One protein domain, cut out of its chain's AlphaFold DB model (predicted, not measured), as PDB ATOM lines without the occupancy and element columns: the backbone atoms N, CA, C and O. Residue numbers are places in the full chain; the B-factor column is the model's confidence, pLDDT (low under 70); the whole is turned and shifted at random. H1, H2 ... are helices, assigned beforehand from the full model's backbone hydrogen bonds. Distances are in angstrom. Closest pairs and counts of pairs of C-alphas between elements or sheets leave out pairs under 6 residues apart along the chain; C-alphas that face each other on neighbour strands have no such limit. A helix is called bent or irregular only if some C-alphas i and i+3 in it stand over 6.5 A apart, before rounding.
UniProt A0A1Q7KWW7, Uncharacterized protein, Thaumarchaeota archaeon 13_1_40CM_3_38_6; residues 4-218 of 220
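AT A GLANCE: This is residues 4 to 218 of the 220 residues of an uncharacterized protein of Thaumarchaeota archaeon 13_1_40CM_3_38_6 (UniProt A0A1Q7KWW7). A long, narrow helical hairpin, H1 and H2, makes the length of this domain; H3 runs beside its open end, and a small head of H4 and H5 packs on H3. H1, H2 and H3 form an up-and-down bundle, each running against the one before, and the end of H5, residues 213 to 216, sticks out with residues 217 and 218. The printed part has 215 residues with five named helices, H1 to H5 in order, and no named strand; the class is all helix. The whole is extended, with a radius of gyration of the C-alphas of 27.6 A and spans of 97 by 44 by 24 A.

IN THESE COORDINATES: Find C-alpha 4 at (100.331, 168.531, 147.633); from there H1, residues 4 to 67, runs 93.2 A. H2, residues 73 to 129, returns over 84.1 A and is only just irregular, with C-alphas 74 and 77 6.9 A apart. H3, residues 136 to 165, spans 43.2 A. H4, residues 172 to 192, spans 27.7 A; it is irregular, with C-alphas 184 and 187 7.9 A apart, and has a kink of 67 degrees near residue 186. H5, residues 195 to 216, spans 32.8 A and ends at C-alpha 216, (118.022, 126.281, 159.977).

HOW THE PARTS SIT: Start at H3, the hub, which touches the four other helices. Its C-alpha 136 is 6.4 A from that of Ile 8, the closest pair with H1, which touches H3 with residues 4 to 22 alone. H2 touches H3 with residues 103 to 118 alone, closest at the C-alphas of Lys 103 and Ile 164, 6.1 A. H1 and H2, a hairpin, touch at a shallow tilt of 9 degrees, opposite ways, closest at the C-alphas of Ile 66 and Lys 73, 6.2 A. H4 touches H3 at a steep tilt of 47 degrees, closest at the C-alphas of Val 148 and Trp 178, 5.5 A. H5 touches H3 at a steep tilt of 56 degrees, closest at the C-alphas of Val 152 and Phe 204, 6.5 A. H4 and H5, a hairpin, touch at 34 degrees, only just shallow, closest at the C-alphas of Tyr 179 and Ile 205, 6.3 A. H4 and H5 are apart from H1 and H2. Every O i to N i+4 pair is within hydrogen-bond range in H1, against 50 of 53 in H2, 25 of 26 in H3, 11 of 17 in H4 and 16 of 18 in H5.

THE WHOLE: Look to Asp 4 and Gly 69 for the two C-alphas farthest apart, 97.1 A. The printed part has no cut, and no link is long. The mean pLDDT of the printed part is 81.0; residues 211 to 218 are under 70.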
ATOM      1  N   ASP A   4     100.624 169.845 147.050       73.31
ATOM      2  CA  ASP A   4     100.331 168.531 147.633       73.31
ATOM      3  C   ASP A   4      99.325 167.730 146.796       73.31
ATOM      4  O   ASP A   4      99.452 166.522 146.640       73.31
ATOM      5  N   ARG A   5      98.321 168.385 146.198       71.44
ATOM      6  CA  ARG A   5      97.281 167.701 145.413       71.44
ATOM      7  C   ARG A   5      97.820 167.149 144.093       71.44
ATOM      8  O   ARG A   5      97.331 166.132 143.600       71.44
ATOM      9  N   GLU A   6      98.797 167.829 143.512       77.31
ATOM     10  CA  GLU A   6      99.454 167.403 142.280       77.31
ATOM     11  C   GLU A   6     100.419 166.242 142.552       77.31
ATOM     12  O   GLU A   6     100.383 165.239 141.838       77.31
ATOM     13  N   GLU A   7     101.157 166.301 143.664       78.06
ATOM     14  CA  GLU A   7     102.002 165.199 144.142       78.06
ATOM     15  C   GLU A   7     101.186 163.927 144.434       78.06
ATOM     16  O   GLU A   7     101.571 162.824 144.039       78.06
ATOM     17  N   ILE A   8     100.024 164.081 145.074       74.31
ATOM     18  CA  ILE A   8      99.079 162.992 145.351       74.31
ATOM     19  C   ILE A   8      98.629 162.303 144.058       74.31
ATOM     20  O   ILE A   8      98.680 161.074 143.955       74.31
ATOM     21  N   ARG A   9      98.207 163.084 143.055       75.81
ATOM     22  CA  ARG A   9      97.768 162.540 141.762       75.81
ATOM     23  C   ARG A   9      98.901 161.834 141.033       75.81
ATOM     24  O   ARG A   9      98.676 160.753 140.497       75.81
ATOM     25  N   TRP A  10     100.098 162.413 141.043       80.94
ATOM     26  CA  TRP A  10     101.270 161.812 140.414       80.94
ATOM     27  C   TRP A  10     101.640 160.465 141.054       80.94
ATOM     28  O   TRP A  10     101.784 159.474 140.340       80.94
ATOM     29  N   LYS A  11     101.686 160.379 142.392       78.94
ATOM     30  CA  LYS A  11     101.960 159.120 143.116       78.94
ATOM     31  C   LYS A  11     100.913 158.038 142.844       78.94
ATOM     32  O   LYS A  11     101.259 156.868 142.698       78.94
ATOM     33  N   LEU A  12      99.638 158.418 142.755       77.94
ATOM     34  CA  LEU A  12      98.560 157.491 142.403       77.94
ATOM     35  C   LEU A  12      98.627 157.053 140.934       77.94
ATOM     36  O   LEU A  12      98.341 155.896 140.647       77.94
ATOM     37  N   GLY A  13      99.050 157.941 140.030       76.19
ATOM     38  CA  GLY A  13      99.348 157.600 138.638       76.19
ATOM     39  C   GLY A  13     100.437 156.533 138.536       76.19
ATOM     40  O   GLY A  13     100.194 155.472 137.975       76.19
ATOM     41  N   LEU A  14     101.578 156.748 139.203       79.81
ATOM     42  CA  LEU A  14     102.671 155.766 139.248       79.81
ATOM     43  C   LEU A  14     102.230 154.401 139.792       79.81
ATOM     44  O   LEU A  14     102.691 153.363 139.320       79.81
ATOM     45  N   LEU A  15     101.331 154.382 140.781       78.31
ATOM     46  CA  LEU A  15     100.777 153.133 141.296       78.31
ATOM     47  C   LEU A  15      99.899 152.410 140.276       78.31
ATOM     48  O   LEU A  15     100.004 151.192 140.147       78.31
ATOM     49  N   LEU A  16      99.037 153.137 139.565       79.75
ATOM     50  CA  LEU A  16      98.182 152.561 138.525       79.75
ATOM     51  C   LEU A  16      99.013 152.005 137.358       79.75
ATOM     52  O   LEU A  16      98.678 150.941 136.826       79.75
ATOM     53  N   ASP A  17     100.114 152.671 137.014       79.56
ATOM     54  CA  ASP A  17     101.068 152.188 136.012       79.56
ATOM     55  C   ASP A  17     101.781 150.924 136.509       79.56
ATOM     56  O   ASP A  17     101.823 149.914 135.809       79.56
ATOM     57  N   SER A  18     102.242 150.918 137.766       75.94
ATOM     58  CA  SER A  18     102.837 149.729 138.391       75.94
ATOM     59  C   SER A  18     101.875 148.537 138.428       75.94
ATOM     60  O   SER A  18     102.308 147.399 138.239       75.94
ATOM     61  N   PHE A  19     100.581 148.773 138.670       78.12
ATOM     62  CA  PHE A  19      99.545 147.741 138.588       78.12
ATOM     63  C   PHE A  19      99.422 147.177 137.182       78.12
ATOM     64  O   PHE A  19      99.357 145.964 137.016       78.12
ATOM     65  N   THR A  20      99.399 148.058 136.186       80.31
ATOM     66  CA  THR A  20      99.261 147.663 134.783       80.31
ATOM     67  C   THR A  20     100.459 146.821 134.352       80.31
ATOM     68  O   THR A  20     100.260 145.706 133.887       80.31
ATOM     69  N   ASN A  21     101.683 147.249 134.672       80.31
ATOM     70  CA  ASN A  21     102.896 146.466 134.410       80.31
ATOM     71  C   ASN A  21     102.885 145.103 135.125       80.31
ATOM     72  O   ASN A  21     103.362 144.108 134.588       80.31
ATOM     73  N   THR A  22     102.353 145.045 136.350       77.75
ATOM     74  CA  THR A  22     102.237 143.783 137.099       77.75
ATOM     75  C   THR A  22     101.226 142.845 136.445       77.75
ATOM     76  O   THR A  22     101.494 141.654 136.316       77.75
ATOM     77  N   MET A  23     100.076 143.369 136.018       81.38
ATOM     78  CA  MET A  23      99.074 142.590 135.292       81.38
ATOM     79  C   MET A  23      99.641 142.054 133.975       81.38
ATOM     80  O   MET A  23      99.550 140.856 133.738       81.38
ATOM     81  N   GLU A  24     100.312 142.896 133.186       82.38
ATOM     82  CA  GLU A  24     100.969 142.486 131.937       82.38
ATOM     83  C   GLU A  24     102.037 141.411 132.174       82.38
ATOM     84  O   GLU A  24     102.128 140.443 131.421       82.38
ATOM     85  N   TYR A  25     102.826 141.538 133.247       81.12
ATOM     86  CA  TYR A  25     103.789 140.508 133.632       81.12
ATOM     87  C   TYR A  25     103.098 139.169 133.919       81.12
ATOM     88  O   TYR A  25     103.527 138.133 133.411       81.12
ATOM     89  N   HIS A  26     102.015 139.176 134.697       76.25
ATOM     90  CA  HIS A  26     101.281 137.953 135.015       76.25
ATOM     91  C   HIS A  26     100.548 137.355 133.810       76.25
ATOM     92  O   HIS A  26     100.527 136.132 133.680       76.25
ATOM     93  N   GLU A  27      99.987 138.177 132.923       80.69
ATOM     94  CA  GLU A  27      99.425 137.722 131.645       80.69
ATOM     95  C   GLU A  27     100.509 137.091 130.763       80.69
ATOM     96  O   GLU A  27     100.296 136.026 130.183       80.69
ATOM     97  N   GLY A  28     101.706 137.683 130.729       81.94
ATOM     98  CA  GLY A  28     102.860 137.120 130.035       81.94
ATOM     99  C   GLY A  28     103.303 135.770 130.608       81.94
ATOM    100  O   GLY A  28     103.577 134.840 129.851       81.94
ATOM    101  N   GLU A  29     103.348 135.626 131.934       76.44
ATOM    102  CA  GLU A  29     103.654 134.343 132.585       76.44
ATOM    103  C   GLU A  29     102.572 133.287 132.316       76.44
ATOM    104  O   GLU A  29     102.907 132.149 131.980       76.44
ATOM    105  N   ARG A  30     101.288 133.666 132.373       80.69
ATOM    106  CA  ARG A  30     100.168 132.789 131.996       80.69
ATOM    107  C   ARG A  30     100.319 132.298 130.554       80.69
ATOM    108  O   ARG A  30     100.297 131.092 130.321       80.69
ATOM    109  N   SER A  31     100.588 133.203 129.610       82.50
ATOM    110  CA  SER A  31     100.786 132.859 128.195       82.50
ATOM    111  C   SER A  31     101.949 131.883 127.987       82.50
ATOM    112  O   SER A  31     101.834 130.954 127.193       82.50
ATOM    113  N   LYS A  32     103.067 132.032 128.714       79.88
ATOM    114  CA  LYS A  32     104.198 131.083 128.635       79.88
ATOM    115  C   LYS A  32     103.833 129.693 129.155       79.88
ATOM    116  O   LYS A  32     104.322 128.684 128.639       79.88
ATOM    117  N   ILE A  33     103.014 129.628 130.203       75.44
ATOM    118  CA  ILE A  33     102.528 128.367 130.773       75.44
ATOM    119  C   ILE A  33     101.593 127.673 129.778       75.44
ATOM    120  O   ILE A  33     101.756 126.473 129.551       75.44
ATOM    121  N   GLU A  34     100.687 128.421 129.145       80.31
ATOM    122  CA  GLU A  34      99.813 127.924 128.073       80.31
ATOM    123  C   GLU A  34     100.625 127.407 126.876       80.31
ATOM    124  O   GLU A  34     100.438 126.269 126.450       80.31
ATOM    125  N   GLU A  35     101.615 128.167 126.395       82.88
ATOM    126  CA  GLU A  35     102.513 127.721 125.318       82.88
ATOM    127  C   GLU A  35     103.277 126.440 125.686       82.88
ATOM    128  O   GLU A  35     103.466 125.537 124.861       82.88
ATOM    129  N   THR A  36     103.728 126.342 126.940       78.88
ATOM    130  CA  THR A  36     104.424 125.154 127.446       78.88
ATOM    131  C   THR A  36     103.491 123.949 127.483       78.88
ATOM    132  O   THR A  36     103.894 122.854 127.080       78.88
ATOM    133  N   TYR A  37     102.249 124.143 127.931       79.69
ATOM    134  CA  TYR A  37     101.219 123.111 127.922       79.69
ATOM    135  C   TYR A  37     100.945 122.618 126.498       79.69
ATOM    136  O   TYR A  37     101.091 121.422 126.238       79.69
ATOM    137  N   ASP A  38     100.675 123.530 125.563       83.44
ATOM    138  CA  ASP A  38     100.420 123.224 124.153       83.44
ATOM    139  C   ASP A  38     101.568 122.431 123.522       83.44
ATOM    140  O   ASP A  38     101.360 121.461 122.785       83.44
ATOM    141  N   LYS A  39     102.810 122.818 123.826       84.06
ATOM    142  CA  LYS A  39     104.002 122.127 123.329       84.06
ATOM    143  C   LYS A  39     104.108 120.707 123.881       84.06
ATOM    144  O   LYS A  39     104.431 119.783 123.127       84.06
ATOM    145  N   ILE A  40     103.851 120.519 125.176       79.62
ATOM    146  CA  ILE A  40     103.861 119.195 125.810       79.62
ATOM    147  C   ILE A  40     102.726 118.334 125.244       79.62
ATOM    148  O   ILE A  40     102.967 117.182 124.876       79.62
ATOM    149  N   GLU A  41     101.525 118.893 125.101       81.50
ATOM    150  CA  GLU A  41     100.366 118.206 124.533       81.50
ATOM    151  C   GLU A  41     100.624 117.739 123.102       81.50
ATOM    152  O   GLU A  41     100.390 116.564 122.794       81.50
ATOM    153  N   ARG A  42     101.163 118.612 122.243       85.06
ATOM    154  CA  ARG A  42     101.543 118.242 120.872       85.06
ATOM    155  C   ARG A  42     102.585 117.136 120.866       85.06
ATOM    156  O   ARG A  42     102.371 116.120 120.214       85.06
ATOM    157  N   THR A  43     103.650 117.276 121.654       81.50
ATOM    158  CA  THR A  43     104.741 116.286 121.714       81.50
ATOM    159  C   THR A  43     104.229 114.909 122.144       81.50
ATOM    160  O   THR A  43     104.563 113.887 121.539       81.50
ATOM    161  N   ILE A  44     103.385 114.862 123.177       79.25
ATOM    162  CA  ILE A  44     102.813 113.610 123.678       79.25
ATOM    163  C   ILE A  44     101.819 113.020 122.668       79.25
ATOM    164  O   ILE A  44     101.803 111.805 122.453       79.25
ATOM    165  N   THR A  45     101.016 113.862 122.019       81.06
ATOM    166  CA  THR A  45     100.055 113.442 120.992       81.06
ATOM    167  C   THR A  45     100.751 112.892 119.751       81.06
ATOM    168  O   THR A  45     100.344 111.849 119.240       81.06
ATOM    169  N   GLU A  46     101.824 113.533 119.292       84.62
ATOM    170  CA  GLU A  46     102.662 113.058 118.187       84.62
ATOM    171  C   GLU A  46     103.313 111.718 118.527       84.62
ATOM    172  O   GLU A  46     103.205 110.769 117.750       84.62
ATOM    173  N   ALA A  47     103.913 111.595 119.717       77.25
ATOM    174  CA  ALA A  47     104.484 110.332 120.179       77.25
ATOM    175  C   ALA A  47     103.428 109.216 120.214       77.25
ATOM    176  O   ALA A  47     103.668 108.119 119.707       77.25
ATOM    177  N   ARG A  48     102.233 109.502 120.751       78.25
ATOM    178  CA  ARG A  48     101.098 108.568 120.769       78.25
ATOM    179  C   ARG A  48     100.694 108.150 119.356       78.25
ATOM    180  O   ARG A  48     100.537 106.960 119.102       78.25
ATOM    181  N   ASN A  49     100.525 109.105 118.446       82.88
ATOM    182  CA  ASN A  49     100.095 108.833 117.076       82.88
ATOM    183  C   ASN A  49     101.148 108.020 116.308       82.88
ATOM    184  O   ASN A  49     100.780 107.084 115.604       82.88
ATOM    185  N   ASN A  50     102.438 108.302 116.505       80.44
ATOM    186  CA  ASN A  50     103.534 107.525 115.920       80.44
ATOM    187  C   ASN A  50     103.543 106.078 116.429       80.44
ATOM    188  O   ASN A  50     103.678 105.145 115.637       80.44
ATOM    189  N   TRP A  51     103.336 105.871 117.734       75.38
ATOM    190  CA  TRP A  51     103.203 104.530 118.310       75.38
ATOM    191  C   TRP A  51     101.989 103.782 117.754       75.38
ATOM    192  O   TRP A  51     102.119 102.635 117.327       75.38
ATOM    193  N   LEU A  52     100.821 104.429 117.705       78.12
ATOM    194  CA  LEU A  52      99.609 103.839 117.131       78.12
ATOM    195  C   LEU A  52      99.788 103.504 115.644       78.12
ATOM    196  O   LEU A  52      99.358 102.436 115.213       78.12
ATOM    197  N   ALA A  53     100.463 104.362 114.876       80.62
ATOM    198  CA  ALA A  53     100.784 104.114 113.473       80.62
ATOM    199  C   ALA A  53     101.736 102.920 113.302       80.62
ATOM    200  O   ALA A  53     101.492 102.064 112.453       80.62
ATOM    201  N   GLY A  54     102.776 102.809 114.137       76.31
ATOM    202  CA  GLY A  54     103.690 101.660 114.133       76.31
ATOM    203  C   GLY A  54     102.983 100.342 114.459       76.31
ATOM    204  O   GLY A  54     103.216  99.326 113.804       76.31
ATOM    205  N   ILE A  55     102.055 100.367 115.417       74.12
ATOM    206  CA  ILE A  55     101.233  99.203 115.771       74.12
ATOM    207  C   ILE A  55     100.262  98.857 114.641       74.12
ATOM    208  O   ILE A  55     100.170  97.692 114.263       74.12
ATOM    209  N   ALA A  56      99.590  99.845 114.046       76.75
ATOM    210  CA  ALA A  56      98.704  99.636 112.901       76.75
ATOM    211  C   ALA A  56      99.454  99.046 111.695       76.75
ATOM    212  O   ALA A  56      98.956  98.116 111.060       76.75
ATOM    213  N   PHE A  57     100.673  99.523 111.422       77.56
ATOM    214  CA  PHE A  57     101.543  98.966 110.387       77.56
ATOM    215  C   PHE A  57     101.937  97.516 110.692       77.56
ATOM    216  O   PHE A  57     101.829  96.651 109.819       77.56
ATOM    217  N   GLY A  58     102.346  97.228 111.933       70.50
ATOM    218  CA  GLY A  58     102.681  95.877 112.381       70.50
ATOM    219  C   GLY A  58     101.503  94.914 112.231       70.50
ATOM    220  O   GLY A  58     101.651  93.852 111.634       70.50
ATOM    221  N   ILE A  59     100.315  95.316 112.686       72.56
ATOM    222  CA  ILE A  59      99.074  94.547 112.539       72.56
ATOM    223  C   ILE A  59      98.764  94.311 111.055       72.56
ATOM    224  O   ILE A  59      98.603  93.165 110.646       72.56
ATOM    225  N   GLY A  60      98.717  95.370 110.241       72.81
ATOM    226  CA  GLY A  60      98.365  95.274 108.822       72.81
ATOM    227  C   GLY A  60      99.318  94.377 108.032       72.81
ATOM    228  O   GLY A  60      98.877  93.545 107.240       72.81
ATOM    229  N   THR A  61     100.618  94.485 108.300       77.69
ATOM    230  CA  THR A  61     101.649  93.702 107.608       77.69
ATOM    231  C   THR A  61     101.629  92.241 108.055       77.69
ATOM    232  O   THR A  61     101.551  91.341 107.219       77.69
ATOM    233  N   TRP A  62     101.637  91.977 109.365       72.19
ATOM    234  CA  TRP A  62     101.714  90.611 109.890       72.19
ATOM    235  C   TRP A  62     100.423  89.815 109.700       72.19
ATOM    236  O   TRP A  62     100.496  88.637 109.354       72.19
ATOM    237  N   ILE A  63      99.246  90.435 109.851       74.38
ATOM    238  CA  ILE A  63      97.971  89.761 109.554       74.38
ATOM    239  C   ILE A  63      97.919  89.368 108.077       74.38
ATOM    240  O   ILE A  63      97.541  88.241 107.765       74.38
ATOM    241  N   SER A  64      98.353  90.256 107.177       75.38
ATOM    242  CA  SER A  64      98.390  89.960 105.741       75.38
ATOM    243  C   SER A  64      99.344  88.805 105.423       75.38
ATOM    244  O   SER A  64      98.966  87.896 104.689       75.38
ATOM    245  N   LEU A  65     100.541  88.781 106.026       77.19
ATOM    246  CA  LEU A  65     101.524  87.702 105.849       77.19
ATOM    247  C   LEU A  65     101.039  86.345 106.387       77.19
ATOM    248  O   LEU A  65     101.294  85.312 105.766       77.19
ATOM    249  N   ILE A  66     100.312  86.333 107.510       76.06
ATOM    250  CA  ILE A  66      99.679  85.116 108.046       76.06
ATOM    251  C   ILE A  66      98.530  84.662 107.135       76.06
ATOM    252  O   ILE A  66      98.395  83.468 106.867       76.06
ATOM    253  N   ALA A  67      97.714  85.595 106.634       75.25
ATOM    254  CA  ALA A  67      96.562  85.289 105.787       75.25
ATOM    255  C   ALA A  67      96.964  84.643 104.450       75.25
ATOM    256  O   ALA A  67      96.290  83.722 103.995       75.25
ATOM    257  N   ILE A  68      98.083  85.075 103.856       82.25
ATOM    258  CA  ILE A  68      98.624  84.496 102.613       82.25
ATOM    259  C   ILE A  68      99.533  83.275 102.848       82.25
ATOM    260  O   ILE A  68     100.114  82.753 101.900       82.25
ATOM    261  N   GLY A  69      99.670  82.813 104.097       75.50
ATOM    262  CA  GLY A  69     100.423  81.604 104.452       75.50
ATOM    263  C   GLY A  69     101.949  81.752 104.445       75.50
ATOM    264  O   GLY A  69     102.650  80.746 104.513       75.50
ATOM    265  N   TYR A  70     102.470  82.979 104.374       78.06
ATOM    266  CA  TYR A  70     103.912  83.255 104.354       78.06
ATOM    267  C   TYR A  70     104.536  83.257 105.762       78.06
ATOM    268  O   TYR A  70     105.741  83.066 105.907       78.06
ATOM    269  N   ALA A  71     103.720  83.452 106.805       72.50
ATOM    270  CA  ALA A  71     104.132  83.412 108.207       72.50
ATOM    271  C   ALA A  71     103.353  82.337 108.997       72.50
ATOM    272  O   ALA A  71     102.149  82.161 108.776       72.50
ATOM    273  N   PRO A  72     103.999  81.621 109.938       74.44
ATOM    274  CA  PRO A  72     103.334  80.596 110.733       74.44
ATOM    275  C   PRO A  72     102.284  81.204 111.673       74.44
ATOM    276  O   PRO A  72     102.531  82.197 112.357       74.44
ATOM    277  N   LYS A  73     101.105  80.569 111.757       72.88
ATOM    278  CA  LYS A  73      99.986  80.996 112.629       72.88
ATOM    279  C   LYS A  73     100.373  81.066 114.109       72.88
ATOM    280  O   LYS A  73      99.810  81.859 114.856       72.88
ATOM    281  N   GLU A  74     101.368  80.283 114.507       73.62
ATOM    282  CA  GLU A  74     101.988  80.302 115.833       73.62
ATOM    283  C   GLU A  74     102.668  81.632 116.172       73.62
ATOM    284  O   GLU A  74     103.056  81.812 117.312       73.62
ATOM    285  N   GLN A  75     102.809  82.574 115.231       71.75
ATOM    286  CA  GLN A  75     103.307  83.932 115.485       71.75
ATOM    287  C   GLN A  75     102.179  84.955 115.708       71.75
ATOM    288  O   GLN A  75     102.447  86.102 116.061       71.75
ATOM    289  N   ALA A  76     100.905  84.558 115.586       70.75
ATOM    290  CA  ALA A  76      99.760  85.447 115.804       70.75
ATOM    291  C   ALA A  76      99.691  86.012 117.239       70.75
ATOM    292  O   ALA A  76      99.171  87.108 117.447       70.75
ATOM    293  N   TRP A  77     100.256  85.314 118.231       74.50
ATOM    294  CA  TRP A  77     100.321  85.816 119.609       74.50
ATOM    295  C   TRP A  77     101.177  87.084 119.743       74.50
ATOM    296  O   TRP A  77     100.844  87.935 120.564       74.50
ATOM    297  N   TYR A  78     102.209  87.276 118.909       74.69
ATOM    298  CA  TYR A  78     102.999  88.514 118.896       74.69
ATOM    299  C   TYR A  78     102.152  89.726 118.488       74.69
ATOM    300  O   TYR A  78     102.344  90.822 119.012       74.69
ATOM    301  N   ILE A  79     101.176  89.522 117.600       72.62
ATOM    302  CA  ILE A  79     100.238  90.564 117.165       72.62
ATOM    303  C   ILE A  79      99.281  90.922 118.310       72.62
ATOM    304  O   ILE A  79      99.062  92.102 118.584       72.62
ATOM    305  N   ILE A  80      98.771  89.917 119.032       75.56
ATOM    306  CA  ILE A  80      97.924  90.117 120.220       75.56
ATOM    307  C   ILE A  80      98.698  90.872 121.310       75.56
ATOM    308  O   ILE A  80      98.186  91.841 121.868       75.56
ATOM    309  N   ILE A  81      99.950  90.488 121.578       79.56
ATOM    310  CA  ILE A  81     100.809  91.201 122.532       79.56
ATOM    311  C   ILE A  81     101.053  92.643 122.092       79.56
ATOM    312  O   ILE A  81     100.928  93.550 122.913       79.56
ATOM    313  N   GLY A  82     101.340  92.876 120.809       75.38
ATOM    314  CA  GLY A  82     101.503  94.224 120.262       75.38
ATOM    315  C   GLY A  82     100.264  95.101 120.471       75.38
ATOM    316  O   GLY A  82     100.396  96.255 120.879       75.38
ATOM    317  N   MET A  83      99.060  94.546 120.282       75.31
ATOM    318  CA  MET A  83      97.803  95.255 120.559       75.31
ATOM    319  C   MET A  83      97.629  95.581 122.046       75.31
ATOM    320  O   MET A  83      97.274  96.710 122.382       75.31
ATOM    321  N   VAL A  84      97.900  94.624 122.939       81.44
ATOM    322  CA  VAL A  84      97.781  94.828 124.394       81.44
ATOM    323  C   VAL A  84      98.769  95.891 124.881       81.44
ATOM    324  O   VAL A  84      98.380  96.786 125.631       81.44
ATOM    325  N   ILE A  85     100.020  95.846 124.412       80.19
ATOM    326  CA  ILE A  85     101.036  96.863 124.718       80.19
ATOM    327  C   ILE A  85     100.594  98.233 124.190       80.19
ATOM    328  O   ILE A  85     100.652  99.217 124.924       80.19
ATOM    329  N   GLY A  86     100.089  98.306 122.954       76.12
ATOM    330  CA  GLY A  86      99.569  99.545 122.373       76.12
ATOM    331  C   GLY A  86      98.429 100.161 123.165       76.12
ATOM    332  O   GLY A  86      98.427 101.365 123.422       76.12
ATOM    333  N   PHE A  87      97.481  99.331 123.595       78.50
ATOM    334  CA  PHE A  87      96.352  99.765 124.406       78.50
ATOM    335  C   PHE A  87      96.798 100.236 125.797       78.50
ATOM    336  O   PHE A  87      96.328 101.268 126.279       78.50
ATOM    337  N   ALA A  88      97.761  99.543 126.412       80.56
ATOM    338  CA  ALA A  88      98.354  99.953 127.683       80.56
ATOM    339  C   ALA A  88      99.086 101.302 127.572       80.56
ATOM    340  O   ALA A  88      98.892 102.170 128.424       80.56
ATOM    341  N   ILE A  89      99.867 101.514 126.505       79.50
ATOM    342  CA  ILE A  89     100.523 102.802 126.221       79.50
ATOM    343  C   ILE A  89      99.467 103.888 126.005       79.50
ATOM    344  O   ILE A  89      99.539 104.933 126.641       79.50
ATOM    345  N   PHE A  90      98.445 103.634 125.183       77.44
ATOM    346  CA  PHE A  90      97.368 104.591 124.920       77.44
ATOM    347  C   PHE A  90      96.657 105.043 126.205       77.44
ATOM    348  O   PHE A  90      96.497 106.245 126.438       77.44
ATOM    349  N   ILE A  91      96.273 104.095 127.069       81.75
ATOM    350  CA  ILE A  91      95.659 104.400 128.368       81.75
ATOM    351  C   ILE A  91      96.635 105.166 129.260       81.75
ATOM    352  O   ILE A  91      96.252 106.179 129.852       81.75
ATOM    353  N   GLY A  92      97.885 104.706 129.359       82.25
ATOM    354  CA  GLY A  92      98.911 105.334 130.188       82.25
ATOM    355  C   GLY A  92      99.153 106.791 129.792       82.25
ATOM    356  O   GLY A  92      99.118 107.678 130.646       82.25
ATOM    357  N   THR A  93      99.301 107.050 128.494       79.12
ATOM    358  CA  THR A  93      99.507 108.390 127.942       79.12
ATOM    359  C   THR A  93      98.299 109.295 128.173       79.12
ATOM    360  O   THR A  93      98.475 110.406 128.667       79.12
ATOM    361  N   ASN A  94      97.070 108.835 127.907       78.12
ATOM    362  CA  ASN A  94      95.870 109.650 128.145       78.12
ATOM    363  C   ASN A  94      95.642 109.930 129.637       78.12
ATOM    364  O   ASN A  94      95.242 111.030 130.009       78.12
ATOM    365  N   THR A  95      95.949 108.967 130.509       83.00
ATOM    366  CA  THR A  95      95.861 109.161 131.965       83.00
ATOM    367  C   THR A  95      96.901 110.171 132.448       83.00
ATOM    368  O   THR A  95      96.606 111.006 133.304       83.00
ATOM    369  N   HIS A  96      98.120 110.117 131.904       81.00
ATOM    370  CA  HIS A  96      99.170 111.085 132.211       81.00
ATOM    371  C   HIS A  96      98.795 112.491 131.725       81.00
ATOM    372  O   HIS A  96      98.867 113.435 132.510       81.00
ATOM    373  N   MET A  97      98.303 112.606 130.488       78.69
ATOM    374  CA  MET A  97      97.793 113.852 129.908       78.69
ATOM    375  C   MET A  97      96.647 114.441 130.726       78.69
ATOM    376  O   MET A  97      96.695 115.613 131.076       78.69
ATOM    377  N   GLY A  98      95.667 113.625 131.121       79.31
ATOM    378  CA  GLY A  98      94.560 114.079 131.963       79.31
ATOM    379  C   GLY A  98      95.033 114.617 133.316       79.31
ATOM    380  O   GLY A  98      94.572 115.664 133.762       79.31
ATOM    381  N   LYS A  99      96.007 113.956 133.960       83.88
ATOM    382  CA  LYS A  99      96.606 114.455 135.211       83.88
ATOM    383  C   LYS A  99      97.369 115.762 135.007       83.88
ATOM    384  O   LYS A  99      97.314 116.629 135.876       83.88
ATOM    385  N   LEU A 100      98.093 115.888 133.897       80.38
ATOM    386  CA  LEU A 100      98.819 117.104 133.551       80.38
ATOM    387  C   LEU A 100      97.834 118.257 133.299       80.38
ATOM    388  O   LEU A 100      97.973 119.309 133.907       80.38
ATOM    389  N   PHE A 101      96.785 118.024 132.512       81.94
ATOM    390  CA  PHE A 101      95.733 119.000 132.227       81.94
ATOM    391  C   PHE A 101      95.064 119.526 133.501       81.94
ATOM    392  O   PHE A 101      94.948 120.732 133.681       81.94
ATOM    393  N   VAL A 102      94.688 118.642 134.435       84.75
ATOM    394  CA  VAL A 102      94.103 119.062 135.723       84.75
ATOM    395  C   VAL A 102      95.060 119.967 136.499       84.75
ATOM    396  O   VAL A 102      94.643 120.973 137.062       84.75
ATOM    397  N   LYS A 103      96.353 119.631 136.512       84.38
ATOM    398  CA  LYS A 103      97.387 120.445 137.157       84.38
ATOM    399  C   LYS A 103      97.529 121.826 136.514       84.38
ATOM    400  O   LYS A 103      97.585 122.813 137.239       84.38
ATOM    401  N   PHE A 104      97.568 121.889 135.184       82.50
ATOM    402  CA  PHE A 104      97.628 123.150 134.445       82.50
ATOM    403  C   PHE A 104      96.390 124.005 134.692       82.50
ATOM    404  O   PHE A 104      96.528 125.177 135.014       82.50
ATOM    405  N   ARG A 105      95.198 123.403 134.661       83.50
ATOM    406  CA  ARG A 105      93.941 124.106 134.923       83.50
ATOM    407  C   ARG A 105      93.894 124.746 136.308       83.50
ATOM    408  O   ARG A 105      93.478 125.883 136.425       83.50
ATOM    409  N   VAL A 106      94.369 124.057 137.347       87.25
ATOM    410  CA  VAL A 106      94.439 124.642 138.703       87.25
ATOM    411  C   VAL A 106      95.346 125.874 138.739       87.25
ATOM    412  O   VAL A 106      95.061 126.824 139.466       87.25
ATOM    413  N   LEU A 107      96.449 125.851 137.989       85.50
ATOM    414  CA  LEU A 107      97.353 126.990 137.897       85.50
ATOM    415  C   LEU A 107      96.703 128.135 137.106       85.50
ATOM    416  O   LEU A 107      96.726 129.267 137.574       85.50
ATOM    417  N   ASP A 108      96.071 127.833 135.972       84.12
ATOM    418  CA  ASP A 108      95.385 128.809 135.120       84.12
ATOM    419  C   ASP A 108      94.210 129.497 135.834       84.12
ATOM    420  O   ASP A 108      94.151 130.725 135.893       84.12
ATOM    421  N   ASP A 109      93.349 128.713 136.495       87.00
ATOM    422  CA  ASP A 109      92.233 129.214 137.306       87.00
ATOM    423  C   ASP A 109      92.743 130.171 138.407       87.00
ATOM    424  O   ASP A 109      92.106 131.179 138.727       87.00
ATOM    425  N   LYS A 110      93.923 129.888 138.983       87.69
ATOM    426  CA  LYS A 110      94.557 130.761 139.979       87.69
ATOM    427  C   LYS A 110      95.082 132.056 139.352       87.69
ATOM    428  O   LYS A 110      94.872 133.114 139.948       87.69
ATOM    429  N   TYR A 111      95.717 131.999 138.177       85.06
ATOM    430  CA  TYR A 111      96.124 133.196 137.423       85.06
ATOM    431  C   TYR A 111      94.938 134.101 137.109       85.06
ATOM    432  O   TYR A 111      95.012 135.308 137.342       85.06
ATOM    433  N   GLU A 112      93.830 133.522 136.653       84.62
ATOM    434  CA  GLU A 112      92.609 134.272 136.376       84.62
ATOM    435  C   GLU A 112      92.042 134.921 137.647       84.62
ATOM    436  O   GLU A 112      91.742 136.117 137.652       84.62
ATOM    437  N   GLN A 113      91.965 134.173 138.752       89.19
ATOM    438  CA  GLN A 113      91.483 134.709 140.025       89.19
ATOM    439  C   GLN A 113      92.349 135.873 140.531       89.19
ATOM    440  O   GLN A 113      91.819 136.900 140.962       89.19
ATOM    441  N   ASP A 114      93.672 135.746 140.459       87.75
ATOM    442  CA  ASP A 114      94.582 136.789 140.932       87.75
ATOM    443  C   ASP A 114      94.585 138.024 140.013       87.75
ATOM    444  O   ASP A 114      94.725 139.151 140.500       87.75
ATOM    445  N   MET A 115      94.338 137.853 138.708       85.50
ATOM    446  CA  MET A 115      94.056 138.969 137.793       85.50
ATOM    447  C   MET A 115      92.770 139.704 138.156       85.50
ATOM    448  O   MET A 115      92.762 140.937 138.178       85.50
ATOM    449  N   LEU A 116      91.699 138.981 138.489       87.69
ATOM    450  CA  LEU A 116      90.448 139.599 138.933       87.69
ATOM    451  C   LEU A 116      90.637 140.393 140.234       87.69
ATOM    452  O   LEU A 116      90.130 141.513 140.348       87.69
ATOM    453  N   ASP A 117      91.411 139.865 141.184       87.56
ATOM    454  CA  ASP A 117      91.749 140.568 142.426       87.56
ATOM    455  C   ASP A 117      92.553 141.854 142.150       87.56
ATOM    456  O   ASP A 117      92.222 142.922 142.683       87.56
ATOM    457  N   LEU A 118      93.564 141.794 141.274       86.50
ATOM    458  CA  LEU A 118      94.352 142.968 140.877       86.50
ATOM    459  C   LEU A 118      93.508 144.011 140.130       86.50
ATOM    460  O   LEU A 118      93.622 145.204 140.423       86.50
ATOM    461  N   MET A 119      92.610 143.591 139.233       85.44
ATOM    462  CA  MET A 119      91.670 144.491 138.553       85.44
ATOM    463  C   MET A 119      90.727 145.179 139.539       85.44
ATOM    464  O   MET A 119      90.514 146.395 139.452       85.44
ATOM    465  N   ARG A 120      90.185 144.432 140.508       88.12
ATOM    466  CA  ARG A 120      89.315 144.988 141.551       88.12
ATOM    467  C   ARG A 120      90.046 146.053 142.362       88.12
ATOM    468  O   ARG A 120      89.492 147.128 142.606       88.12
ATOM    469  N   LEU A 121      91.288 145.779 142.755       86.94
ATOM    470  CA  LEU A 121      92.114 146.727 143.498       86.94
ATOM    471  C   LEU A 121      92.493 147.956 142.677       86.94
ATOM    472  O   LEU A 121      92.428 149.067 143.203       86.94
ATOM    473  N   LYS A 122      92.811 147.783 141.391       84.75
ATOM    474  CA  LYS A 122      93.037 148.897 140.461       84.75
ATOM    475  C   LYS A 122      91.805 149.801 140.382       84.75
ATOM    476  O   LYS A 122      91.933 151.015 140.533       84.75
ATOM    477  N   GLY A 123      90.610 149.225 140.231       84.69
ATOM    478  CA  GLY A 123      89.350 149.976 140.223       84.69
ATOM    479  C   GLY A 123      89.078 150.698 141.547       84.69
ATOM    480  O   GLY A 123      88.718 151.877 141.557       84.69
ATOM    481  N   TRP A 124      89.325 150.032 142.679       86.88
ATOM    482  CA  TRP A 124      89.216 150.648 144.004       86.88
ATOM    483  C   TRP A 124      90.194 151.821 144.179       86.88
ATOM    484  O   TRP A 124      89.809 152.883 144.675       86.88
ATOM    485  N   LEU A 125      91.439 151.663 143.720       85.25
ATOM    486  CA  LEU A 125      92.470 152.699 143.768       85.25
ATOM    487  C   LEU A 125      92.119 153.895 142.879       85.25
ATOM    488  O   LEU A 125      92.271 155.041 143.301       85.25
ATOM    489  N   GLN A 126      91.593 153.642 141.680       81.50
ATOM    490  CA  GLN A 126      91.101 154.688 140.786       81.50
ATOM    491  C   GLN A 126      89.928 155.459 141.413       81.50
ATOM    492  O   GLN A 126      89.866 156.680 141.312       81.50
ATOM    493  N   GLY A 127      89.034 154.779 142.135       81.62
ATOM    494  CA  GLY A 127      87.986 155.447 142.911       81.62
ATOM    495  C   GLY A 127      88.551 156.319 144.038       81.62
ATOM    496  O   GLY A 127      88.076 157.431 144.272       81.62
ATOM    497  N   ARG A 128      89.603 155.852 144.724       81.06
ATOM    498  CA  ARG A 128      90.300 156.632 145.761       81.06
ATOM    499  C   ARG A 128      91.029 157.847 145.193       81.06
ATOM    500  O   ARG A 128      91.041 158.876 145.858       81.06
ATOM    501  N   SER A 129      91.585 157.775 143.985       73.88
ATOM    502  CA  SER A 129      92.324 158.900 143.390       73.88
ATOM    503  C   SER A 129      91.455 160.091 142.995       73.88
ATOM    504  O   SER A 129      91.957 161.211 142.873       73.88
ATOM    505  N   MET A 130      90.148 159.877 142.850       75.50
ATOM    506  CA  MET A 130      89.176 160.937 142.579       75.50
ATOM    507  C   MET A 130      88.672 161.639 143.846       75.50
ATOM    508  O   MET A 130      88.056 162.699 143.750       75.50
ATOM    509  N   ARG A 131      88.927 161.072 145.031       80.00
ATOM    510  CA  ARG A 131      88.462 161.622 146.307       80.00
ATOM    511  C   ARG A 131      89.354 162.760 146.793       80.00
ATOM    512  O   ARG A 131      90.576 162.677 146.736       80.00
ATOM    513  N   GLU A 132      88.733 163.816 147.311       72.38
ATOM    514  CA  GLU A 132      89.448 165.003 147.800       72.38
ATOM    515  C   GLU A 132      89.918 164.883 149.258       72.38
ATOM    516  O   GLU A 132      90.751 165.670 149.692       72.38
ATOM    517  N   ASP A 133      89.418 163.895 150.004       79.75
ATOM    518  CA  ASP A 133      89.707 163.692 151.428       79.75
ATOM    519  C   ASP A 133      90.900 162.756 151.698       79.75
ATOM    520  O   ASP A 133      91.179 162.415 152.847       79.75
ATOM    521  N   VAL A 134      91.612 162.329 150.651       78.12
ATOM    522  CA  VAL A 134      92.771 161.437 150.778       78.12
ATOM    523  C   VAL A 134      94.005 162.228 151.197       78.12
ATOM    524  O   VAL A 134      94.405 163.185 150.536       78.12
ATOM    525  N   THR A 135      94.646 161.799 152.284       80.19
ATOM    526  CA  THR A 135      95.848 162.458 152.808       80.19
ATOM    527  C   THR A 135      97.131 161.892 152.196       80.19
ATOM    528  O   THR A 135      97.188 160.739 151.762       80.19
ATOM    529  N   LEU A 136      98.213 162.677 152.224       77.94
ATOM    530  CA  LEU A 136      99.525 162.242 151.730       77.94
ATOM    531  C   LEU A 136     100.036 160.979 152.455       77.94
ATOM    532  O   LEU A 136     100.587 160.082 151.822       77.94
ATOM    533  N   GLN A 137      99.802 160.873 153.768       80.06
ATOM    534  CA  GLN A 137     100.168 159.692 154.560       80.06
ATOM    535  C   GLN A 137      99.411 158.435 154.115       80.06
ATOM    536  O   GLN A 137     100.012 157.366 154.005       80.06
ATOM    537  N   GLN A 138      98.115 158.557 153.809       81.12
ATOM    538  CA  GLN A 138      97.334 157.439 153.277       81.12
ATOM    539  C   GLN A 138      97.883 156.969 151.932       81.12
ATOM    540  O   GLN A 138      97.904 155.772 151.675       81.12
ATOM    541  N   ILE A 139      98.382 157.878 151.094       80.56
ATOM    542  CA  ILE A 139      98.960 157.509 149.796       80.56
ATOM    543  C   ILE A 139     100.282 156.780 149.957       80.56
ATOM    544  O   ILE A 139     100.484 155.773 149.292       80.56
ATOM    545  N   VAL A 140     101.158 157.227 150.858       80.94
ATOM    546  CA  VAL A 140     102.396 156.489 151.158       80.94
ATOM    547  C   VAL A 140     102.069 155.072 151.625       80.94
ATOM    548  O   VAL A 140     102.652 154.108 151.134       80.94
ATOM    549  N   LEU A 141     101.083 154.930 152.512       86.94
ATOM    550  CA  LEU A 141     100.636 153.625 152.981       86.94
ATOM    551  C   LEU A 141     100.052 152.764 151.850       86.94
ATOM    552  O   LEU A 141     100.346 151.573 151.787       86.94
ATOM    553  N   LEU A 142      99.273 153.361 150.945       86.75
ATOM    554  CA  LEU A 142      98.747 152.690 149.755       86.75
ATOM    555  C   LEU A 142      99.868 152.222 148.826       86.75
ATOM    556  O   LEU A 142      99.816 151.090 148.356       86.75
ATOM    557  N   VAL A 143     100.892 153.050 148.600       83.44
ATOM    558  CA  VAL A 143     102.050 152.676 147.777       83.44
ATOM    559  C   VAL A 143     102.702 151.417 148.333       83.44
ATOM    560  O   VAL A 143     102.840 150.428 147.619       83.44
ATOM    561  N   ILE A 144     103.036 151.434 149.623       86.81
ATOM    562  CA  ILE A 144     103.694 150.304 150.285       86.81
ATOM    563  C   ILE A 144     102.792 149.069 150.246       86.81
ATOM    564  O   ILE A 144     103.257 147.982 149.907       86.81
ATOM    565  N   PHE A 145     101.505 149.238 150.554       90.25
ATOM    566  CA  PHE A 145     100.528 148.156 150.538       90.25
ATOM    567  C   PHE A 145     100.473 147.467 149.177       90.25
ATOM    568  O   PHE A 145     100.584 146.246 149.105       90.25
ATOM    569  N   PHE A 146     100.335 148.233 148.097       87.25
ATOM    570  CA  PHE A 146     100.199 147.653 146.768       87.25
ATOM    571  C   PHE A 146     101.481 147.000 146.282       87.25
ATOM    572  O   PHE A 146     101.406 145.915 145.716       87.25
ATOM    573  N   SER A 147     102.645 147.596 146.547       85.75
ATOM    574  CA  SER A 147     103.920 146.966 146.201       85.75
ATOM    575  C   SER A 147     104.141 145.650 146.956       85.75
ATOM    576  O   SER A 147     104.661 144.695 146.386       85.75
ATOM    577  N   VAL A 148     103.719 145.572 148.223       90.75
ATOM    578  CA  VAL A 148     103.727 144.312 148.980       90.75
ATOM    579  C   VAL A 148     102.732 143.326 148.373       90.75
ATOM    580  O   VAL A 148     103.094 142.188 148.098       90.75
ATOM    581  N   PHE A 149     101.491 143.751 148.136       90.62
ATOM    582  CA  PHE A 149     100.421 142.872 147.679       90.62
ATOM    583  C   PHE A 149     100.720 142.231 146.320       90.62
ATOM    584  O   PHE A 149     100.554 141.024 146.166       90.62
ATOM    585  N   THR A 150     101.224 143.001 145.353       87.44
ATOM    586  CA  THR A 150     101.618 142.457 144.044       87.44
ATOM    587  C   THR A 150     102.695 141.386 144.179       87.44
ATOM    588  O   THR A 150     102.620 140.345 143.532       87.44
ATOM    589  N   LYS A 151     103.659 141.587 145.080       88.88
ATOM    590  CA  LYS A 151     104.725 140.615 145.341       88.88
ATOM    591  C   LYS A 151     104.253 139.385 146.102       88.88
ATOM    592  O   LYS A 151     104.765 138.300 145.840       88.88
ATOM    593  N   VAL A 152     103.248 139.523 146.966       91.06
ATOM    594  CA  VAL A 152     102.561 138.372 147.569       91.06
ATOM    595  C   VAL A 152     101.905 137.508 146.492       91.06
ATOM    596  O   VAL A 152     102.078 136.292 146.513       91.06
ATOM    597  N   ILE A 153     101.229 138.115 145.512       89.62
ATOM    598  CA  ILE A 153     100.661 137.364 144.383       89.62
ATOM    599  C   ILE A 153     101.763 136.644 143.604       89.62
ATOM    600  O   ILE A 153     101.643 135.446 143.359       89.62
ATOM    601  N   SER A 154     102.853 137.336 143.251       87.00
ATOM    602  CA  SER A 154     103.979 136.702 142.548       87.00
ATOM    603  C   SER A 154     104.535 135.502 143.326       87.00
ATOM    604  O   SER A 154     104.702 134.429 142.750       87.00
ATOM    605  N   TYR A 155     104.726 135.641 144.642       89.50
ATOM    606  CA  TYR A 155     105.186 134.551 145.503       89.50
ATOM    607  C   TYR A 155     104.230 133.353 145.497       89.50
ATOM    608  O   TYR A 155     104.662 132.210 145.339       89.50
ATOM    609  N   GLU A 156     102.927 133.595 145.662       89.19
ATOM    610  CA  GLU A 156     101.920 132.531 145.663       89.19
ATOM    611  C   GLU A 156     101.902 131.763 144.338       89.19
ATOM    612  O   GLU A 156     101.796 130.532 144.349       89.19
ATOM    613  N   MET A 157     102.052 132.470 143.214       85.00
ATOM    614  CA  MET A 157     102.120 131.865 141.883       85.00
ATOM    615  C   MET A 157     103.360 131.006 141.703       85.00
ATOM    616  O   MET A 157     103.244 129.844 141.314       85.00
ATOM    617  N   GLU A 158     104.536 131.536 142.031       86.94
ATOM    618  CA  GLU A 158     105.789 130.786 141.933       86.94
ATOM    619  C   GLU A 158     105.756 129.548 142.839       86.94
ATOM    620  O   GLU A 158     106.130 128.443 142.429       86.94
ATOM    621  N   HIS A 159     105.225 129.686 144.055       87.69
ATOM    622  CA  HIS A 159     105.091 128.570 144.983       87.69
ATOM    623  C   HIS A 159     104.082 127.519 144.495       87.69
ATOM    624  O   HIS A 159     104.301 126.310 144.645       87.69
ATOM    625  N   LEU A 160     102.968 127.940 143.890       86.06
ATOM    626  CA  LEU A 160     101.989 127.030 143.297       86.06
ATOM    627  C   LEU A 160     102.558 126.313 142.064       86.06
ATOM    628  O   LEU A 160     102.451 125.085 141.972       86.06
ATOM    629  N   GLY A 161     103.230 127.048 141.177       82.56
ATOM    630  CA  GLY A 161     103.920 126.516 140.003       82.56
ATOM    631  C   GLY A 161     104.975 125.474 140.379       82.56
ATOM    632  O   GLY A 161     104.983 124.366 139.833       82.56
ATOM    633  N   HIS A 162     105.795 125.753 141.397       85.44
ATOM    634  CA  HIS A 162     106.739 124.778 141.945       85.44
ATOM    635  C   HIS A 162     106.031 123.521 142.481       85.44
ATOM    636  O   HIS A 162     106.420 122.391 142.169       85.44
ATOM    637  N   ARG A 163     104.960 123.675 143.270       84.88
ATOM    638  CA  ARG A 163     104.244 122.531 143.866       84.88
ATOM    639  C   ARG A 163     103.605 121.624 142.816       84.88
ATOM    640  O   ARG A 163     103.717 120.398 142.920       84.88
ATOM    641  N   ILE A 164     102.949 122.216 141.822       82.00
ATOM    642  CA  ILE A 164     102.112 121.509 140.849       82.00
ATOM    643  C   ILE A 164     102.936 120.980 139.669       82.00
ATOM    644  O   ILE A 164     102.848 119.786 139.336       82.00
ATOM    645  N   LEU A 165     103.744 121.858 139.068       77.44
ATOM    646  CA  LEU A 165     104.482 121.619 137.826       77.44
ATOM    647  C   LEU A 165     105.979 121.355 138.044       77.44
ATOM    648  O   LEU A 165     106.667 121.025 137.085       77.44
ATOM    649  N   LYS A 166     106.480 121.433 139.288       81.62
ATOM    650  CA  LYS A 166     107.911 121.253 139.613       81.62
ATOM    651  C   LYS A 166     108.820 122.272 138.914       81.62
ATOM    652  O   LYS A 166     109.962 121.956 138.597       81.62
ATOM    653  N   LEU A 167     108.309 123.491 138.718       78.31
ATOM    654  CA  LEU A 167     109.094 124.650 138.281       78.31
ATOM    655  C   LEU A 167     110.161 125.032 139.321       78.31
ATOM    656  O   LEU A 167     110.206 124.458 140.412       78.31
ATOM    657  N   GLU A 168     111.029 125.990 138.990       78.50
ATOM    658  CA  GLU A 168     112.035 126.503 139.926       78.50
ATOM    659  C   GLU A 168     111.362 127.004 141.215       78.50
ATOM    660  O   GLU A 168     110.266 127.564 141.194       78.50
ATOM    661  N   LYS A 169     111.981 126.720 142.365       80.31
ATOM    662  CA  LYS A 169     111.454 127.164 143.658       80.31
ATOM    663  C   LYS A 169     111.653 128.685 143.770       80.31
ATOM    664  O   LYS A 169     112.747 129.138 143.432       80.31
ATOM    665  N   PRO A 170     110.679 129.446 144.307       83.94
ATOM    666  CA  PRO A 170     110.863 130.871 144.569       83.94
ATOM    667  C   PRO A 170     112.101 131.100 145.443       83.94
ATOM    668  O   PRO A 170     112.254 130.471 146.501       83.94
ATOM    669  N   LYS A 171     112.992 131.987 144.992       84.31
ATOM    670  CA  LYS A 171     114.206 132.362 145.725       84.31
ATOM    671  C   LYS A 171     113.822 133.309 146.845       84.31
ATOM    672  O   LYS A 171     113.160 134.313 146.615       84.31
ATOM    673  N   LYS A 172     114.214 132.995 148.077       83.00
ATOM    674  CA  LYS A 172     113.814 133.802 149.240       83.00
ATOM    675  C   LYS A 172     114.344 135.224 149.166       83.00
ATOM    676  O   LYS A 172     113.656 136.150 149.584       83.00
ATOM    677  N   GLU A 173     115.546 135.378 148.630       87.06
ATOM    678  CA  GLU A 173     116.234 136.655 148.484       87.06
ATOM    679  C   GLU A 173     115.380 137.661 147.699       87.06
ATOM    680  O   GLU A 173     115.323 138.834 148.069       87.06
ATOM    681  N   ASP A 174     114.628 137.184 146.703       87.25
ATOM    682  CA  ASP A 174     113.770 138.010 145.847       87.25
ATOM    683  C   ASP A 174     112.530 138.547 146.594       87.25
ATOM    684  O   ASP A 174     111.943 139.564 146.207       87.25
ATOM    685  N   PHE A 175     112.148 137.901 147.703       90.88
ATOM    686  CA  PHE A 175     110.953 138.221 148.489       90.88
ATOM    687  C   PHE A 175     111.246 138.792 149.883       90.88
ATOM    688  O   PHE A 175     110.340 139.363 150.496       90.88
ATOM    689  N   GLN A 176     112.488 138.708 150.374       91.38
ATOM    690  CA  GLN A 176     112.856 139.101 151.741       91.38
ATOM    691  C   GLN A 176     112.456 140.545 152.068       91.38
ATOM    692  O   GLN A 176     111.844 140.809 153.101       91.38
ATOM    693  N   GLN A 177     112.758 141.489 151.174       92.75
ATOM    694  CA  GLN A 177     112.427 142.901 151.379       92.75
ATOM    695  C   GLN A 177     110.911 143.122 151.516       92.75
ATOM    696  O   GLN A 177     110.461 143.936 152.326       92.75
ATOM    697  N   TRP A 178     110.116 142.396 150.731       92.62
ATOM    698  CA  TRP A 178     108.659 142.506 150.733       92.62
ATOM    699  C   TRP A 178     108.052 141.877 151.979       92.62
ATOM    700  O   TRP A 178     107.121 142.442 152.546       92.62
ATOM    701  N   TYR A 179     108.628 140.771 152.448       93.62
ATOM    702  CA  TYR A 179     108.301 140.165 153.732       93.62
ATOM    703  C   TYR A 179     108.543 141.123 154.909       93.62
ATOM    704  O   TYR A 179     107.616 141.376 155.683       93.62
ATOM    705  N   GLU A 180     109.725 141.737 155.011       92.75
ATOM    706  CA  GLU A 180     110.023 142.691 156.094       92.75
ATOM    707  C   GLU A 180     109.097 143.916 156.049       92.75
ATOM    708  O   GLU A 180     108.583 144.380 157.076       92.75
ATOM    709  N   SER A 181     108.824 144.417 154.840       92.31
ATOM    710  CA  SER A 181     107.886 145.520 154.623       92.31
ATOM    711  C   SER A 181     106.459 145.149 155.041       92.31
ATOM    712  O   SER A 181     105.804 145.920 155.749       92.31
ATOM    713  N   ALA A 182     105.992 143.954 154.669       92.94
ATOM    714  CA  ALA A 182     104.681 143.433 155.040       92.94
ATOM    715  C   ALA A 182     104.536 143.320 156.560       92.94
ATOM    716  O   ALA A 182     103.566 143.818 157.130       92.94
ATOM    717  N   LYS A 183     105.532 142.725 157.222       94.25
ATOM    718  CA  LYS A 183     105.558 142.522 158.673       94.25
ATOM    719  C   LYS A 183     105.526 143.840 159.443       94.25
ATOM    720  O   LYS A 183     104.768 143.976 160.399       94.25
ATOM    721  N   THR A 184     106.301 144.824 158.991       93.75
ATOM    722  CA  THR A 184     106.382 146.145 159.631       93.75
ATOM    723  C   THR A 184     105.083 146.943 159.481       93.75
ATOM    724  O   THR A 184     104.705 147.690 160.384       93.75
ATOM    725  N   ASN A 185     104.378 146.789 158.356       91.38
ATOM    726  CA  ASN A 185     103.250 147.653 157.997       91.38
ATOM    727  C   ASN A 185     101.866 146.996 158.110       91.38
ATOM    728  O   ASN A 185     100.870 147.693 157.919       91.38
ATOM    729  N   LEU A 186     101.765 145.707 158.461       91.12
ATOM    730  CA  LEU A 186     100.498 144.959 158.465       91.12
ATOM    731  C   LEU A 186      99.383 145.656 159.261       91.12
ATOM    732  O   LEU A 186      98.264 145.792 158.768       91.12
ATOM    733  N   ASN A 187      99.691 146.152 160.462       89.94
ATOM    734  CA  ASN A 187      98.717 146.863 161.299       89.94
ATOM    735  C   ASN A 187      98.246 148.172 160.650       89.94
ATOM    736  O   ASN A 187      97.074 148.530 160.749       89.94
ATOM    737  N   ASN A 188      99.141 148.867 159.946       88.56
ATOM    738  CA  ASN A 188      98.799 150.099 159.245       88.56
ATOM    739  C   ASN A 188      97.903 149.798 158.037       88.56
ATOM    740  O   ASN A 188      96.928 150.509 157.812       88.56
ATOM    741  N   PHE A 189      98.160 148.710 157.302       89.25
ATOM    742  CA  PHE A 189      97.341 148.310 156.151       89.25
ATOM    743  C   PHE A 189      95.870 148.070 156.504       89.25
ATOM    744  O   PHE A 189      94.990 148.396 155.709       89.25
ATOM    745  N   GLN A 190      95.578 147.584 157.714       85.19
ATOM    746  CA  GLN A 190      94.200 147.343 158.158       85.19
ATOM    747  C   GLN A 190      93.336 148.618 158.157       85.19
ATOM    748  O   GLN A 190      92.124 148.540 157.943       85.19
ATOM    749  N   ILE A 191      93.953 149.796 158.309       83.56
ATOM    750  CA  ILE A 191      93.278 151.106 158.277       83.56
ATOM    751  C   ILE A 191      92.674 151.391 156.889       83.56
ATOM    752  O   ILE A 191      91.700 152.135 156.769       83.56
ATOM    753  N   LEU A 192      93.199 150.766 155.829       82.94
ATOM    754  CA  LEU A 192      92.726 150.950 154.453       82.94
ATOM    755  C   LEU A 192      91.360 150.290 154.189       82.94
ATOM    756  O   LEU A 192      90.711 150.606 153.189       82.94
ATOM    757  N   GLY A 193      90.907 149.395 155.077       82.19
ATOM    758  CA  GLY A 193      89.635 148.678 154.944       82.19
ATOM    759  C   GLY A 193      89.662 147.496 153.963       82.19
ATOM    760  O   GLY A 193      88.610 146.933 153.669       82.19
ATOM    761  N   LEU A 194      90.846 147.101 153.484       86.00
ATOM    762  CA  LEU A 194      91.079 145.994 152.546       86.00
ATOM    763  C   LEU A 194      91.283 144.670 153.302       86.00
ATOM    764  O   LEU A 194      92.392 144.146 153.408       86.00
ATOM    765  N   LYS A 195      90.212 144.183 153.942       88.25
ATOM    766  CA  LYS A 195      90.287 143.071 154.907       88.25
ATOM    767  C   LYS A 195      90.787 141.763 154.292       88.25
ATOM    768  O   LYS A 195      91.581 141.077 154.927       88.25
ATOM    769  N   GLU A 196      90.315 141.407 153.100       88.50
ATOM    770  CA  GLU A 196      90.677 140.130 152.471       88.50
ATOM    771  C   GLU A 196      92.125 140.140 151.978       88.50
ATOM    772  O   GLU A 196      92.872 139.188 152.193       88.50
ATOM    773  N   GLU A 197      92.571 141.261 151.426       91.25
ATOM    774  CA  GLU A 197      93.948 141.448 150.991       91.25
ATOM    775  C   GLU A 197      94.920 141.454 152.176       91.25
ATOM    776  O   GLU A 197      95.990 140.850 152.106       91.25
ATOM    777  N   CYS A 198      94.533 142.062 153.303       91.88
ATOM    778  CA  CYS A 198      95.334 142.013 154.527       91.88
ATOM    779  C   CYS A 198      95.479 140.580 155.064       91.88
ATOM    780  O   CYS A 198      96.575 140.201 155.469       91.88
ATOM    781  N   LYS A 199      94.416 139.759 155.029       92.69
ATOM    782  CA  LYS A 199      94.503 138.333 155.410       92.69
ATOM    783  C   LYS A 199      95.448 137.554 154.497       92.69
ATOM    784  O   LYS A 199      96.149 136.650 154.957       92.69
ATOM    785  N   ARG A 200      95.466 137.888 153.206       92.75
ATOM    786  CA  ARG A 200      96.359 137.268 152.222       92.75
ATOM    787  C   ARG A 200      97.823 137.606 152.518       92.75
ATOM    788  O   ARG A 200      98.645 136.701 152.617       92.75
ATOM    789  N   ILE A 201      98.121 138.875 152.809       93.75
ATOM    790  CA  ILE A 201      99.452 139.313 153.269       93.75
ATOM    791  C   ILE A 201      99.844 138.625 154.587       93.75
ATOM    792  O   ILE A 201     100.977 138.176 154.738       93.75
ATOM    793  N   GLU A 202      98.919 138.493 155.540       93.56
ATOM    794  CA  GLU A 202      99.176 137.784 156.801       93.56
ATOM    795  C   GLU A 202      99.508 136.300 156.568       93.56
ATOM    796  O   GLU A 202     100.401 135.746 157.211       93.56
ATOM    797  N   SER A 203      98.810 135.658 155.629       92.88
ATOM    798  CA  SER A 203      99.065 134.266 155.246       92.88
ATOM    799  C   SER A 203     100.447 134.110 154.615       92.88
ATOM    800  O   SER A 203     101.183 133.198 154.991       92.88
ATOM    801  N   PHE A 204     100.835 135.047 153.745       93.12
ATOM    802  CA  PHE A 204     102.182 135.116 153.184       93.12
ATOM    803  C   PHE A 204     103.257 135.241 154.268       93.12
ATOM    804  O   PHE A 204     104.200 134.456 154.268       93.12
ATOM    805  N   ILE A 205     103.097 136.157 155.231       92.88
ATOM    806  CA  ILE A 205     104.049 136.325 156.344       92.88
ATOM    807  C   ILE A 205     104.228 135.000 157.100       92.88
ATOM    808  O   ILE A 205     105.357 134.572 157.337       92.88
ATOM    809  N   LYS A 206     103.123 134.319 157.433       91.56
ATOM    810  CA  LYS A 206     103.159 133.030 158.143       91.56
ATOM    811  C   LYS A 206     103.864 131.941 157.333       91.56
ATOM    812  O   LYS A 206     104.692 131.216 157.880       91.56
ATOM    813  N   GLU A 207     103.546 131.810 156.047       88.12
ATOM    814  CA  GLU A 207     104.161 130.807 155.166       88.12
ATOM    815  C   GLU A 207     105.662 131.075 154.965       88.12
ATOM    816  O   GLU A 207     106.472 130.141 154.988       88.12
ATOM    817  N   PHE A 208     106.046 132.348 154.850       87.00
ATOM    818  CA  PHE A 208     107.439 132.767 154.715       87.00
ATOM    819  C   PHE A 208     108.260 132.439 155.977       87.00
ATOM    820  O   PHE A 208     109.340 131.858 155.865       87.00
ATOM    821  N   GLU A 209     107.714 132.696 157.175       86.38
ATOM    822  CA  GLU A 209     108.349 132.368 158.466       86.38
ATOM    823  C   GLU A 209     108.502 130.853 158.700       86.38
ATOM    824  O   GLU A 209     109.529 130.390 159.206       86.38
ATOM    825  N   VAL A 210     107.499 130.048 158.330       80.12
ATOM    826  CA  VAL A 210     107.566 128.580 158.473       80.12
ATOM    827  C   VAL A 210     108.651 127.992 157.569       80.12
ATOM    828  O   VAL A 210     109.410 127.116 157.995       80.12
ATOM    829  N   ASN A 211     108.783 128.513 156.349       65.19
ATOM    830  CA  ASN A 211     109.837 128.108 155.424       65.19
ATOM    831  C   ASN A 211     111.249 128.525 155.886       65.19
ATOM    832  O   ASN A 211     112.235 128.018 155.346       65.19
ATOM    833  N   ASP A 212     111.391 129.439 156.851       54.47
ATOM    834  CA  ASP A 212     112.673 129.815 157.478       54.47
ATOM    835  C   ASP A 212     113.159 128.788 158.498       54.47
ATOM    836  O   ASP A 212     114.300 128.326 158.428       54.47
ATOM    837  N   LYS A 213     112.261 128.301 159.357       47.88
ATOM    838  CA  LYS A 213     112.615 127.336 160.413       47.88
ATOM    839  C   LYS A 213     113.085 125.975 159.884       47.88
ATOM    840  O   LYS A 213     113.847 125.284 160.559       47.88
ATOM    841  N   HIS A 214     112.675 125.586 158.675       45.19
ATOM    842  CA  HIS A 214     113.136 124.348 158.034       45.19
ATOM    843  C   HIS A 214     114.491 124.458 157.323       45.19
ATOM    844  O   HIS A 214     115.096 123.426 157.040       45.19
ATOM    845  N   HIS A 215     115.009 125.662 157.064       37.28
ATOM    846  CA  HIS A 215     116.364 125.821 156.524       37.28
ATOM    847  C   HIS A 215     117.440 125.894 157.617       37.28
ATOM    848  O   HIS A 215     118.573 125.487 157.367       37.28
ATOM    849  N   GLU A 216     117.093 126.315 158.836       36.56
ATOM    850  CA  GLU A 216     118.022 126.281 159.977       36.56
ATOM    851  C   GLU A 216     118.238 124.865 160.535       36.56
ATOM    852  O   GLU A 216     119.308 124.563 161.050       36.56
ATOM    853  N   THR A 217     117.271 123.956 160.371       35.34
ATOM    854  CA  THR A 217     117.366 122.575 160.886       35.34
ATOM    855  C   THR A 217     118.168 121.612 160.001       35.34
ATOM    856  O   THR A 217     118.424 120.489 160.421       35.34
ATOM    857  N   VAL A 218     118.609 122.033 158.807       36.72
ATOM    858  CA  VAL A 218     119.411 121.205 157.873       36.72
ATOM    859  C   VAL A 218     120.884 121.649 157.824       36.72
ATOM    860  O   VAL A 218     121.649 121.230 156.961       36.72
TER     861      VAL A 218